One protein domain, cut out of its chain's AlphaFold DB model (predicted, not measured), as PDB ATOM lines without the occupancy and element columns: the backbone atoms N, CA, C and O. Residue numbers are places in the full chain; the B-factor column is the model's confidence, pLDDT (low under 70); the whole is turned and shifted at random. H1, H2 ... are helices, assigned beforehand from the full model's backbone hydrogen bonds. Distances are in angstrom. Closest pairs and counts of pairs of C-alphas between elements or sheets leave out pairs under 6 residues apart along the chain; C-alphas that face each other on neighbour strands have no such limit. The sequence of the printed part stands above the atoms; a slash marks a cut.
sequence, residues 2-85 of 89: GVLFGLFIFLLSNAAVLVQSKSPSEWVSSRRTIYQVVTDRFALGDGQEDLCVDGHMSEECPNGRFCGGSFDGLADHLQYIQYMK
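This is residues 2 to 85 of the 89 residues of an uncharacterized protein of Chromera velia CCMP2878 (UniProt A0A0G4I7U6). The model has little regular structure: a body made of the long looping stretch of residues 30 to 70 with the short helices H3 and H4 after it, and a thin free arm, residues 2 to 21, that sticks out with H1 at its far end. H2 sits at the elbow between arm and body. The 84 printed residues have four named helices, H1 to H4 in order, and no named strand; the class is all helix, with 30 residues in named elements. The whole is extended, with a radius of gyration of the C-alphas of 20.9 A and spans of 68 by 36 by 21 A.

H1, residues 2 to 13, is apart from H2, residues 24 to 29, from H3, residues 71 to 76, and from H4, residues 78 to 83. H2 is apart from H3 and H4. H3 and H4 meet only through their tight link of 1 residue. In H1, H2, H3 and H4 every O i to N i+4 pair is within hydrogen-bond range.

H1 runs 16.8 A from C-alpha 2 at (454.469, 398.645, 390.102) to C-alpha 13. H2, H3 and H4 each measure 8.7 A; H4 ends with C-alpha 83 at (481.390, 437.222, 386.859).

The C-alphas farthest apart, of Gly 2 and Glu 59, are 68.4 A apart. The printed part has no cut. The link from H2 to H3 is long, 41 residues. pLDDT is under 70 at residues 2 to 19 and 54 to 64.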
ATOM      1  N   GLY A   2     454.997 397.265 390.070       66.25
ATOM      2  CA  GLY A   2     454.469 398.645 390.102       66.25
ATOM      3  C   GLY A   2     455.316 399.691 390.850       66.25
ATOM      4  O   GLY A   2     455.426 400.819 390.389       66.25
ATOM      5  N   VAL A   3     455.971 399.321 391.958       68.25
ATOM      6  CA  VAL A   3     456.755 400.274 392.779       68.25
ATOM      7  C   VAL A   3     458.054 400.706 392.084       68.25
ATOM      8  O   VAL A   3     458.398 401.883 392.091       68.25
ATOM      9  N   LEU A   4     458.742 399.770 391.414       61.25
ATOM     10  CA  LEU A   4     459.948 400.067 390.629       61.25
ATOM     11  C   LEU A   4     459.632 400.935 389.402       61.25
ATOM     12  O   LEU A   4     460.399 401.833 389.072       61.25
ATOM     13  N   PHE A   5     458.489 400.692 388.753       65.94
ATOM     14  CA  PHE A   5     458.039 401.471 387.599       65.94
ATOM     15  C   PHE A   5     457.664 402.911 387.994       65.94
ATOM     16  O   PHE A   5     458.015 403.855 387.291       65.94
ATOM     17  N   GLY A   6     457.036 403.097 389.162       69.38
ATOM     18  CA  GLY A   6     456.735 404.423 389.715       69.38
ATOM     19  C   GLY A   6     457.985 405.230 390.092       69.38
ATOM     20  O   GLY A   6     458.068 406.412 389.767       69.38
ATOM     21  N   LEU A   7     458.988 404.587 390.706       66.88
ATOM     22  CA  LEU A   7     460.285 405.213 391.009       66.88
ATOM     23  C   LEU A   7     461.041 405.630 389.738       66.88
ATOM     24  O   LEU A   7     461.642 406.701 389.708       66.88
ATOM     25  N   PHE A   8     460.968 404.820 388.680       66.50
ATOM     26  CA  PHE A   8     461.610 405.114 387.397       66.50
ATOM     27  C   PHE A   8     460.998 406.344 386.704       66.50
ATOM     28  O   PHE A   8     461.728 407.195 386.202       66.50
ATOM     29  N   ILE A   9     459.667 406.499 386.745       67.81
ATOM     30  CA  ILE A   9     458.971 407.680 386.200       67.81
ATOM     31  C   ILE A   9     459.294 408.946 387.011       67.81
ATOM     32  O   ILE A   9     459.521 410.004 386.426       67.81
ATOM     33  N   PHE A  10     459.365 408.850 388.342       65.12
ATOM     34  CA  PHE A  10     459.700 409.986 389.211       65.12
ATOM     35  C   PHE A  10     461.159 410.453 389.041       65.12
ATOM     36  O   PHE A  10     461.460 411.646 389.113       65.12
ATOM     37  N   LEU A  11     462.077 409.518 388.770       63.84
ATOM     38  CA  LEU A  11     463.466 409.826 388.416       63.84
ATOM     39  C   LEU A  11     463.573 410.471 387.024       63.84
ATOM     40  O   LEU A  11     464.320 411.432 386.858       63.84
ATOM     41  N   LEU A  12     462.783 410.011 386.046       61.81
ATOM     42  CA  LEU A  12     462.727 410.604 384.704       61.81
ATOM     43  C   LEU A  12     462.137 412.024 384.693       61.81
ATOM     44  O   LEU A  12     462.610 412.864 383.931       61.81
ATOM     45  N   SER A  13     461.148 412.333 385.542       61.25
ATOM     46  CA  SER A  13     460.531 413.671 385.565       61.25
ATOM     47  C   SER A  13     461.463 414.767 386.089       61.25
ATOM     48  O   SER A  13     461.296 415.927 385.728       61.25
ATOM     49  N   ASN A  14     462.450 414.418 386.921       57.75
ATOM     50  CA  ASN A  14     463.455 415.361 387.427       57.75
ATOM     51  C   ASN A  14     464.624 415.582 386.447       57.75
ATOM     52  O   ASN A  14     465.397 416.518 386.628       57.75
ATOM     53  N   ALA A  15     464.755 414.751 385.406       57.53
ATOM     54  CA  ALA A  15     465.838 414.848 384.425       57.53
ATOM     55  C   ALA A  15     465.560 415.856 383.292       57.53
ATOM     56  O   ALA A  15     466.469 416.201 382.537       57.53
ATOM     57  N   ALA A  16     464.330 416.361 383.169       58.16
ATOM     58  CA  ALA A  16     463.998 417.413 382.216       58.16
ATOM     59  C   ALA A  16     464.378 418.786 382.793       58.16
ATOM     60  O   ALA A  16     463.525 419.543 383.256       58.16
ATOM     61  N   VAL A  17     465.670 419.125 382.760       60.22
ATOM     62  CA  VAL A  17     466.093 420.522 382.906       60.22
ATOM     63  C   VAL A  17     465.586 421.258 381.669       60.22
ATOM     64  O   VAL A  17     466.211 421.245 380.609       60.22
ATOM     65  N   LEU A  18     464.402 421.857 381.781       60.19
ATOM     66  CA  LEU A  18     463.890 422.769 380.772       60.19
ATOM     67  C   LEU A  18     464.850 423.959 380.725       60.19
ATOM     68  O   LEU A  18     464.868 424.785 381.639       60.19
ATOM     69  N   VAL A  19     465.662 424.045 379.670       63.38
ATOM     70  CA  VAL A  19     466.406 425.267 379.353       63.38
ATOM     71  C   VAL A  19     465.367 426.337 379.033       63.38
ATOM     72  O   VAL A  19     464.848 426.432 377.922       63.38
ATOM     73  N   GLN A  20     464.987 427.102 380.052       70.12
ATOM     74  CA  GLN A  20     464.007 428.170 379.933       70.12
ATOM     75  C   GLN A  20     464.699 429.391 379.327       70.12
ATOM     76  O   GLN A  20     465.263 430.238 380.026       70.12
ATOM     77  N   SER A  21     464.654 429.491 377.999       78.44
ATOM     78  CA  SER A  21     464.890 430.768 377.334       78.44
ATOM     79  C   SER A  21     463.815 431.759 377.770       78.44
ATOM     80  O   SER A  21     462.642 431.403 377.892       78.44
ATOM     81  N   LYS A  22     464.198 433.016 377.961       83.69
ATOM     82  CA  LYS A  22     463.257 434.078 378.310       83.69
ATOM     83  C   LYS A  22     462.451 434.482 377.078       83.69
ATOM     84  O   LYS A  22     463.001 434.589 375.983       83.69
ATOM     85  N   SER A  23     461.156 434.705 377.259       89.38
ATOM     86  CA  SER A  23     460.291 435.269 376.220       89.38
ATOM     87  C   SER A  23     460.673 436.729 375.920       89.38
ATOM     88  O   SER A  23     461.298 437.384 376.761       89.38
ATOM     89  N   PRO A  24     460.292 437.291 374.759       89.31
ATOM     90  CA  PRO A  24     460.619 438.678 374.418       89.31
ATOM     91  C   PRO A  24     460.176 439.703 375.476       89.31
ATOM     92  O   PRO A  24     460.918 440.632 375.791       89.31
ATOM     93  N   SER A  25     458.999 439.518 376.084       92.00
ATOM     94  CA  SER A  25     458.505 440.406 377.145       92.00
ATOM     95  C   SER A  25     459.345 440.307 378.420       92.00
ATOM     96  O   SER A  25     459.603 441.320 379.073       92.00
ATOM     97  N   GLU A  26     459.830 439.113 378.762       90.12
ATOM     98  CA  GLU A  26     460.741 438.912 379.887       90.12
ATOM     99  C   GLU A  26     462.136 439.479 379.610       90.12
ATOM    100  O   GLU A  26     462.762 440.005 380.532       90.12
ATOM    101  N   TRP A  27     462.628 439.424 378.368       89.25
ATOM    102  CA  TRP A  27     463.874 440.090 377.969       89.25
ATOM    103  C   TRP A  27     463.809 441.595 378.228       89.25
ATOM    104  O   TRP A  27     464.694 442.135 378.891       89.25
ATOM    105  N   VAL A  28     462.722 442.245 377.804       88.19
ATOM    106  CA  VAL A  28     462.496 443.680 378.047       88.19
ATOM    107  C   VAL A  28     462.333 443.969 379.543       88.19
ATOM    108  O   VAL A  28     462.969 444.875 380.083       88.19
ATOM    109  N   SER A  29     461.521 443.174 380.243       89.81
ATOM    110  CA  SER A  29     461.185 443.420 381.653       89.81
ATOM    111  C   SER A  29     462.358 443.175 382.609       89.81
ATOM    112  O   SER A  29     462.452 443.833 383.642       89.81
ATOM    113  N   SER A  30     463.268 442.254 382.274       85.62
ATOM    114  CA  SER A  30     464.416 441.893 383.122       85.62
ATOM    115  C   SER A  30     465.576 442.891 383.082       85.62
ATOM    116  O   SER A  30     466.501 442.739 383.875       85.62
ATOM    117  N   ARG A  31     465.536 443.905 382.198       86.88
ATOM    118  CA  ARG A  31     466.591 444.929 382.038       86.88
ATOM    119  C   ARG A  31     468.002 444.330 381.994       86.88
ATOM    120  O   ARG A  31     468.910 444.798 382.679       86.88
ATOM    121  N   ARG A  32     468.170 443.259 381.216       87.19
ATOM    122  CA  ARG A  32     469.456 442.570 381.086       87.19
ATOM    123  C   ARG A  32     470.538 443.503 380.563       87.19
ATOM    124  O   ARG A  32     470.312 444.274 379.636       87.19
ATOM    125  N   THR A  33     471.736 443.330 381.097       92.50
ATOM    126  CA  THR A  33     472.954 443.859 380.493       92.50
ATOM    127  C   THR A  33     473.497 442.820 379.512       92.50
ATOM    128  O   THR A  33     473.682 441.661 379.891       92.50
ATOM    129  N   ILE A  34     473.709 443.237 378.261       93.38
ATOM    130  CA  ILE A  34     474.145 442.387 377.144       93.38
ATOM    131  C   ILE A  34     475.643 442.593 376.913       93.38
ATOM    132  O   ILE A  34     476.098 443.736 376.845       93.38
ATOM    133  N   TYR A  35     476.391 441.500 376.790       96.75
ATOM    134  CA  TYR A  35     477.802 441.495 376.423       96.75
ATOM    135  C   TYR A  35     477.935 441.142 374.941       96.75
ATOM    136  O   TYR A  35     477.959 439.975 374.578       96.75
ATOM    137  N   GLN A  36     477.979 442.147 374.068       96.94
ATOM    138  CA  GLN A  36     478.059 441.902 372.629       96.94
ATOM    139  C   GLN A  36     479.434 441.339 372.244       96.94
ATOM    140  O   GLN A  36     480.464 441.943 372.542       96.94
ATOM    141  N   VAL A  37     479.438 440.215 371.527       96.56
ATOM    142  CA  VAL A  37     480.660 439.507 371.126       96.56
ATOM    143  C   VAL A  37     480.815 439.472 369.608       96.56
ATOM    144  O   VAL A  37     479.870 439.187 368.877       96.56
ATOM    145  N   VAL A  38     482.044 439.706 369.139       94.94
ATOM    146  CA  VAL A  38     482.498 439.302 367.802       94.94
ATOM    147  C   VAL A  38     483.241 437.981 367.973       94.94
ATOM    148  O   VAL A  38     484.373 437.984 368.450       94.94
ATOM    149  N   THR A  39     482.594 436.863 367.635       95.38
ATOM    150  CA  THR A  39     483.044 435.505 368.007       95.38
ATOM    151  C   THR A  39     484.493 435.233 367.624       95.38
ATOM    152  O   THR A  39     485.275 434.797 368.462       95.38
ATOM    153  N   ASP A  40     484.867 435.591 366.396       92.94
ATOM    154  CA  ASP A  40     486.220 435.416 365.860       92.94
ATOM    155  C   ASP A  40     487.310 436.097 366.708       92.94
ATOM    156  O   ASP A  40     488.447 435.649 366.725       92.94
ATOM    157  N   ARG A  41     486.964 437.162 367.440       91.75
ATOM    158  CA  ARG A  41     487.901 438.014 368.193       91.75
ATOM    159  C   ARG A  41     487.817 437.836 369.702       91.75
ATOM    160  O   ARG A  41     488.409 438.624 370.433       91.75
ATOM    161  N   PHE A  42     487.023 436.879 370.170       95.19
ATOM    162  CA  PHE A  42     486.745 436.736 371.590       95.19
ATOM    163  C   PHE A  42     487.666 435.729 372.268       95.19
ATOM    164  O   PHE A  42     488.395 436.101 373.183       95.19
ATOM    165  N   ALA A  43     487.625 434.472 371.830       95.50
ATOM    166  CA  ALA A  43     488.422 433.403 372.411       95.50
ATOM    167  C   ALA A  43     488.569 432.237 371.432       95.50
ATOM    168  O   ALA A  43     487.620 431.894 370.720       95.50
ATOM    169  N   LEU A  44     489.744 431.613 371.448       93.75
ATOM    170  CA  LEU A  44     489.991 430.322 370.813       93.75
ATOM    171  C   LEU A  44     489.345 429.214 371.650       93.75
ATOM    172  O   LEU A  44     489.250 429.334 372.872       93.75
ATOM    173  N   GLY A  45     488.896 428.150 370.987       92.88
ATOM    174  CA  GLY A  45     488.496 426.924 371.680       92.88
ATOM    175  C   GLY A  45     489.710 426.163 372.214       92.88
ATOM    176  O   GLY A  45     490.827 426.353 371.726       92.88
ATOM    177  N   ASP A  46     489.495 425.281 373.188       90.38
ATOM    178  CA  ASP A  46     490.569 424.436 373.717       90.38
ATOM    179  C   ASP A  46     491.261 423.619 372.604       90.38
ATOM    180  O   ASP A  46     490.618 423.018 371.738       90.38
ATOM    181  N   GLY A  47     492.594 423.648 372.598       87.31
ATOM    182  CA  GLY A  47     493.434 423.015 371.577       87.31
ATOM    183  C   GLY A  47     493.339 423.607 370.162       87.31
ATOM    184  O   GLY A  47     493.911 423.021 369.244       87.31
ATOM    185  N   GLN A  48     492.627 424.721 369.954       87.00
ATOM    186  CA  GLN A  48     492.618 425.436 368.675       87.00
ATOM    187  C   GLN A  48     493.829 426.364 368.558       87.00
ATOM    188  O   GLN A  48     494.292 426.946 369.541       87.00
ATOM    189  N   GLU A  49     494.329 426.508 367.335       85.75
ATOM    190  CA  GLU A  49     495.458 427.380 367.034       85.75
ATOM    191  C   GLU A  49     494.983 428.807 366.761       85.75
ATOM    192  O   GLU A  49     493.934 429.031 366.152       85.75
ATOM    193  N   ASP A  50     495.778 429.774 367.214       86.44
ATOM    194  CA  ASP A  50     495.605 431.169 366.833       86.44
ATOM    195  C   ASP A  50     496.002 431.326 365.361       86.44
ATOM    196  O   ASP A  50     497.160 431.128 364.994       86.44
ATOM    197  N   LEU A  51     495.039 431.692 364.515       84.44
ATOM    198  CA  LEU A  51     495.264 431.839 363.074       84.44
ATOM    199  C   LEU A  51     496.025 433.127 362.719       84.44
ATOM    200  O   LEU A  51     496.360 433.355 361.556       84.44
ATOM    201  N   CYS A  52     496.301 433.972 363.711       80.69
ATOM    202  CA  CYS A  52     497.042 435.218 363.565       80.69
ATOM    203  C   CYS A  52     498.558 435.064 363.692       80.69
ATOM    204  O   CYS A  52     499.286 436.040 363.499       80.69
ATOM    205  N   VAL A  53     499.038 433.868 364.035       70.19
ATOM    206  CA  VAL A  53     500.458 433.566 364.209       70.19
ATOM    207  C   VAL A  53     500.859 432.409 363.291       70.19
ATOM    208  O   VAL A  53     500.293 431.330 363.347       70.19
ATOM    209  N   ASP A  54     501.842 432.678 362.429       53.50
ATOM    210  CA  ASP A  54     502.604 431.742 361.591       53.50
ATOM    211  C   ASP A  54     501.847 430.774 360.647       53.50
ATOM    212  O   ASP A  54     501.156 429.837 361.025       53.50
ATOM    213  N   GLY A  55     502.122 430.908 359.341       54.94
ATOM    214  CA  GLY A  55     502.025 429.802 358.371       54.94
ATOM    215  C   GLY A  55     500.631 429.378 357.892       54.94
ATOM    216  O   GLY A  55     500.524 428.849 356.784       54.94
ATOM    217  N   HIS A  56     499.558 429.691 358.615       48.88
ATOM    218  CA  HIS A  56     498.182 429.480 358.161       48.88
ATOM    219  C   HIS A  56     497.443 430.813 358.069       48.88
ATOM    220  O   HIS A  56     496.684 431.199 358.940       48.88
ATOM    221  N   MET A  57     497.644 431.517 356.951       53.03
ATOM    222  CA  MET A  57     496.889 432.727 356.610       53.03
ATOM    223  C   MET A  57     497.076 433.919 357.586       53.03
ATOM    224  O   MET A  57     496.104 434.607 357.879       53.03
ATOM    225  N   SER A  58     498.353 434.279 357.827       52.00
ATOM    226  CA  SER A  58     498.983 435.620 357.635       52.00
ATOM    227  C   SER A  58     499.211 436.587 358.817       52.00
ATOM    228  O   SER A  58     498.520 436.558 359.824       52.00
ATOM    229  N   GLU A  59     500.147 437.526 358.587       51.31
ATOM    230  CA  GLU A  59     500.511 438.736 359.361       51.31
ATOM    231  C   GLU A  59     499.348 439.759 359.556       51.31
ATOM    232  O   GLU A  59     499.582 440.954 359.733       51.31
ATOM    233  N   GLU A  60     498.080 439.332 359.465       56.22
ATOM    234  CA  GLU A  60     496.913 440.177 359.134       56.22
ATOM    235  C   GLU A  60     495.889 440.390 360.254       56.22
ATOM    236  O   GLU A  60     494.934 441.154 360.082       56.22
ATOM    237  N   CYS A  61     496.062 439.785 361.421       65.38
ATOM    238  CA  CYS A  61     495.229 440.151 362.558       65.38
ATOM    239  C   CYS A  61     495.907 441.310 363.285       65.38
ATOM    240  O   CYS A  61     496.845 441.068 364.040       65.38
ATOM    241  N   PRO A  62     495.497 442.572 363.108       63.12
ATOM    242  CA  PRO A  62     494.135 442.999 363.385       63.12
ATOM    243  C   PRO A  62     493.515 443.803 362.224       63.12
ATOM    244  O   PRO A  62     494.052 444.814 361.775       63.12
ATOM    245  N   ASN A  63     492.293 443.381 361.866       63.88
ATOM    246  CA  ASN A  63     491.338 443.893 360.859       63.88
ATOM    247  C   ASN A  63     491.419 443.310 359.435       63.88
ATOM    248  O   ASN A  63     490.605 443.701 358.596       63.88
ATOM    249  N   GLY A  64     492.266 442.312 359.185       68.06
ATOM    250  CA  GLY A  64     492.111 441.352 358.087       68.06
ATOM    251  C   GLY A  64     491.978 439.923 358.625       68.06
ATOM    252  O   GLY A  64     492.472 439.628 359.705       68.06
ATOM    253  N   ARG A  65     491.286 439.056 357.874       79.38
ATOM    254  CA  ARG A  65     491.106 437.607 358.124       79.38
ATOM    255  C   ARG A  65     490.491 437.209 359.477       79.38
ATOM    256  O   ARG A  65     490.072 438.042 360.286       79.38
ATOM    257  N   PHE A  66     490.303 435.898 359.606       85.25
ATOM    258  CA  PHE A  66     489.774 435.233 360.787       85.25
ATOM    259  C   PHE A  66     490.909 434.982 361.773       85.25
ATOM    260  O   PHE A  66     491.944 434.449 361.381       85.25
ATOM    261  N   CYS A  67     490.693 435.350 363.030       88.31
ATOM    262  CA  CYS A  67     491.607 435.070 364.131       88.31
ATOM    263  C   CYS A  67     491.411 433.661 364.713       88.31
ATOM    264  O   CYS A  67     492.262 433.183 365.451       88.31
ATOM    265  N   GLY A  68     490.307 432.987 364.370       90.06
ATOM    266  CA  GLY A  68     490.049 431.604 364.787       90.06
ATOM    267  C   GLY A  68     489.152 431.480 366.017       90.06
ATOM    268  O   GLY A  68     488.941 430.373 366.514       90.06
ATOM    269  N   GLY A  69     488.588 432.586 366.509       93.25
ATOM    270  CA  GLY A  69     487.629 432.528 367.604       93.25
ATOM    271  C   GLY A  69     486.367 431.744 367.228       93.25
ATOM    272  O   GLY A  69     485.854 431.842 366.109       93.25
ATOM    273  N   SER A  70     485.853 430.957 368.171       95.12
ATOM    274  CA  SER A  70     484.764 430.002 367.935       95.12
ATOM    275  C   SER A  70     483.691 430.063 369.025       95.12
ATOM    276  O   SER A  70     483.855 430.704 370.065       95.12
ATOM    277  N   PHE A  71     482.553 429.402 368.792       96.94
ATOM    278  CA  PHE A  71     481.517 429.284 369.821       96.94
ATOM    279  C   PHE A  71     481.942 428.389 370.988       96.94
ATOM    280  O   PHE A  71     481.499 428.645 372.105       96.94
ATOM    281  N   ASP A  72     482.817 427.410 370.755       96.88
ATOM    282  CA  ASP A  72     483.391 426.593 371.831       96.88
ATOM    283  C   ASP A  72     484.279 427.463 372.733       96.88
ATOM    284  O   ASP A  72     484.066 427.506 373.941       96.88
ATOM    285  N   GLY A  73     485.151 428.295 372.144       96.38
ATOM    286  CA  GLY A  73     485.945 429.269 372.903       96.38
ATOM    287  C   GLY A  73     485.085 430.271 373.682       96.38
ATOM    288  O   GLY A  73     485.401 430.623 374.820       96.38
ATOM    289  N   LEU A  74     483.949 430.702 373.116       97.44
ATOM    290  CA  LEU A  74     482.967 431.505 373.848       97.44
ATOM    291  C   LEU A  74     482.342 430.734 375.023       97.44
ATOM    292  O   LEU A  74     482.211 431.295 376.115       97.44
ATOM    293  N   ALA A  75     481.957 429.475 374.809       96.12
ATOM    294  CA  ALA A  75     481.346 428.620 375.824       96.12
ATOM    295  C   ALA A  75     482.272 428.432 377.036       96.12
ATOM    296  O   ALA A  75     481.826 428.594 378.178       96.12
ATOM    297  N   ASP A  76     483.565 428.218 376.784       96.38
ATOM    298  CA  ASP A  76     484.604 428.053 377.808       96.38
ATOM    299  C   ASP A  76     484.753 429.290 378.717       96.38
ATOM    300  O   ASP A  76     485.179 429.191 379.868       96.38
ATOM    301  N   HIS A  77     484.320 430.465 378.247       96.19
ATOM    302  CA  HIS A  77     484.437 431.742 378.956       96.19
ATOM    303  C   HIS A  77     483.091 432.328 379.420       96.19
ATOM    304  O   HIS A  77     483.042 433.464 379.907       96.19
ATOM    305  N   LEU A  78     481.983 431.579 379.361       95.75
ATOM    306  CA  LEU A  78     480.688 432.070 379.861       95.75
ATOM    307  C   LEU A  78     480.737 432.444 381.347       95.75
ATOM    308  O   LEU A  78     480.029 433.357 381.778       95.75
ATOM    309  N   GLN A  79     481.587 431.780 382.134       95.56
ATOM    310  CA  GLN A  79     481.752 432.103 383.549       95.56
ATOM    311  C   GLN A  79     482.416 433.473 383.752       95.56
ATOM    312  O   GLN A  79     481.982 434.233 384.616       95.56
ATOM    313  N   TYR A  80     483.402 433.832 382.921       95.38
ATOM    314  CA  TYR A  80     484.024 435.162 382.920       95.38
ATOM    315  C   TYR A  80     482.982 436.264 382.669       95.38
ATOM    316  O   TYR A  80     482.891 437.229 383.433       95.38
ATOM    317  N   ILE A  81     482.118 436.074 381.668       96.38
ATOM    318  CA  ILE A  81     481.038 437.016 381.338       96.38
ATOM    319  C   ILE A  81     480.026 437.135 382.494       96.38
ATOM    320  O   ILE A  81     479.618 438.242 382.863       96.38
ATOM    321  N   GLN A  82     479.669 436.016 383.131       94.25
ATOM    322  CA  GLN A  82     478.772 436.001 384.293       94.25
ATOM    323  C   GLN A  82     479.386 436.670 385.534       94.25
ATOM    324  O   GLN A  82     478.672 437.347 386.282       94.25
ATOM    325  N   TYR A  83     480.699 436.535 385.761       96.44
ATOM    326  CA  TYR A  83     481.390 437.222 386.859       96.44
ATOM    327  C   TYR A  83     481.323 438.744 386.714       96.44
ATOM    328  O   TYR A  83     481.104 439.437 387.710       96.44
ATOM    329  N   MET A  84     481.388 439.252 385.481       96.12
ATOM    330  CA  MET A  84     481.162 440.667 385.157       96.12
ATOM    331  C   MET A  84     479.689 441.107 385.255       96.12
ATOM    332  O   MET A  84     479.381 442.270 385.007       96.12
ATOM    333  N   LYS A  85     478.778 440.211 385.660       93.56
ATOM    334  CA  LYS A  85     477.337 440.456 385.856       93.56
ATOM    335  C   LYS A  85     476.538 440.717 384.577       93.56
ATOM    336  O   LYS A  85     475.400 441.180 384.662       93.56
TER     337      LYS A  85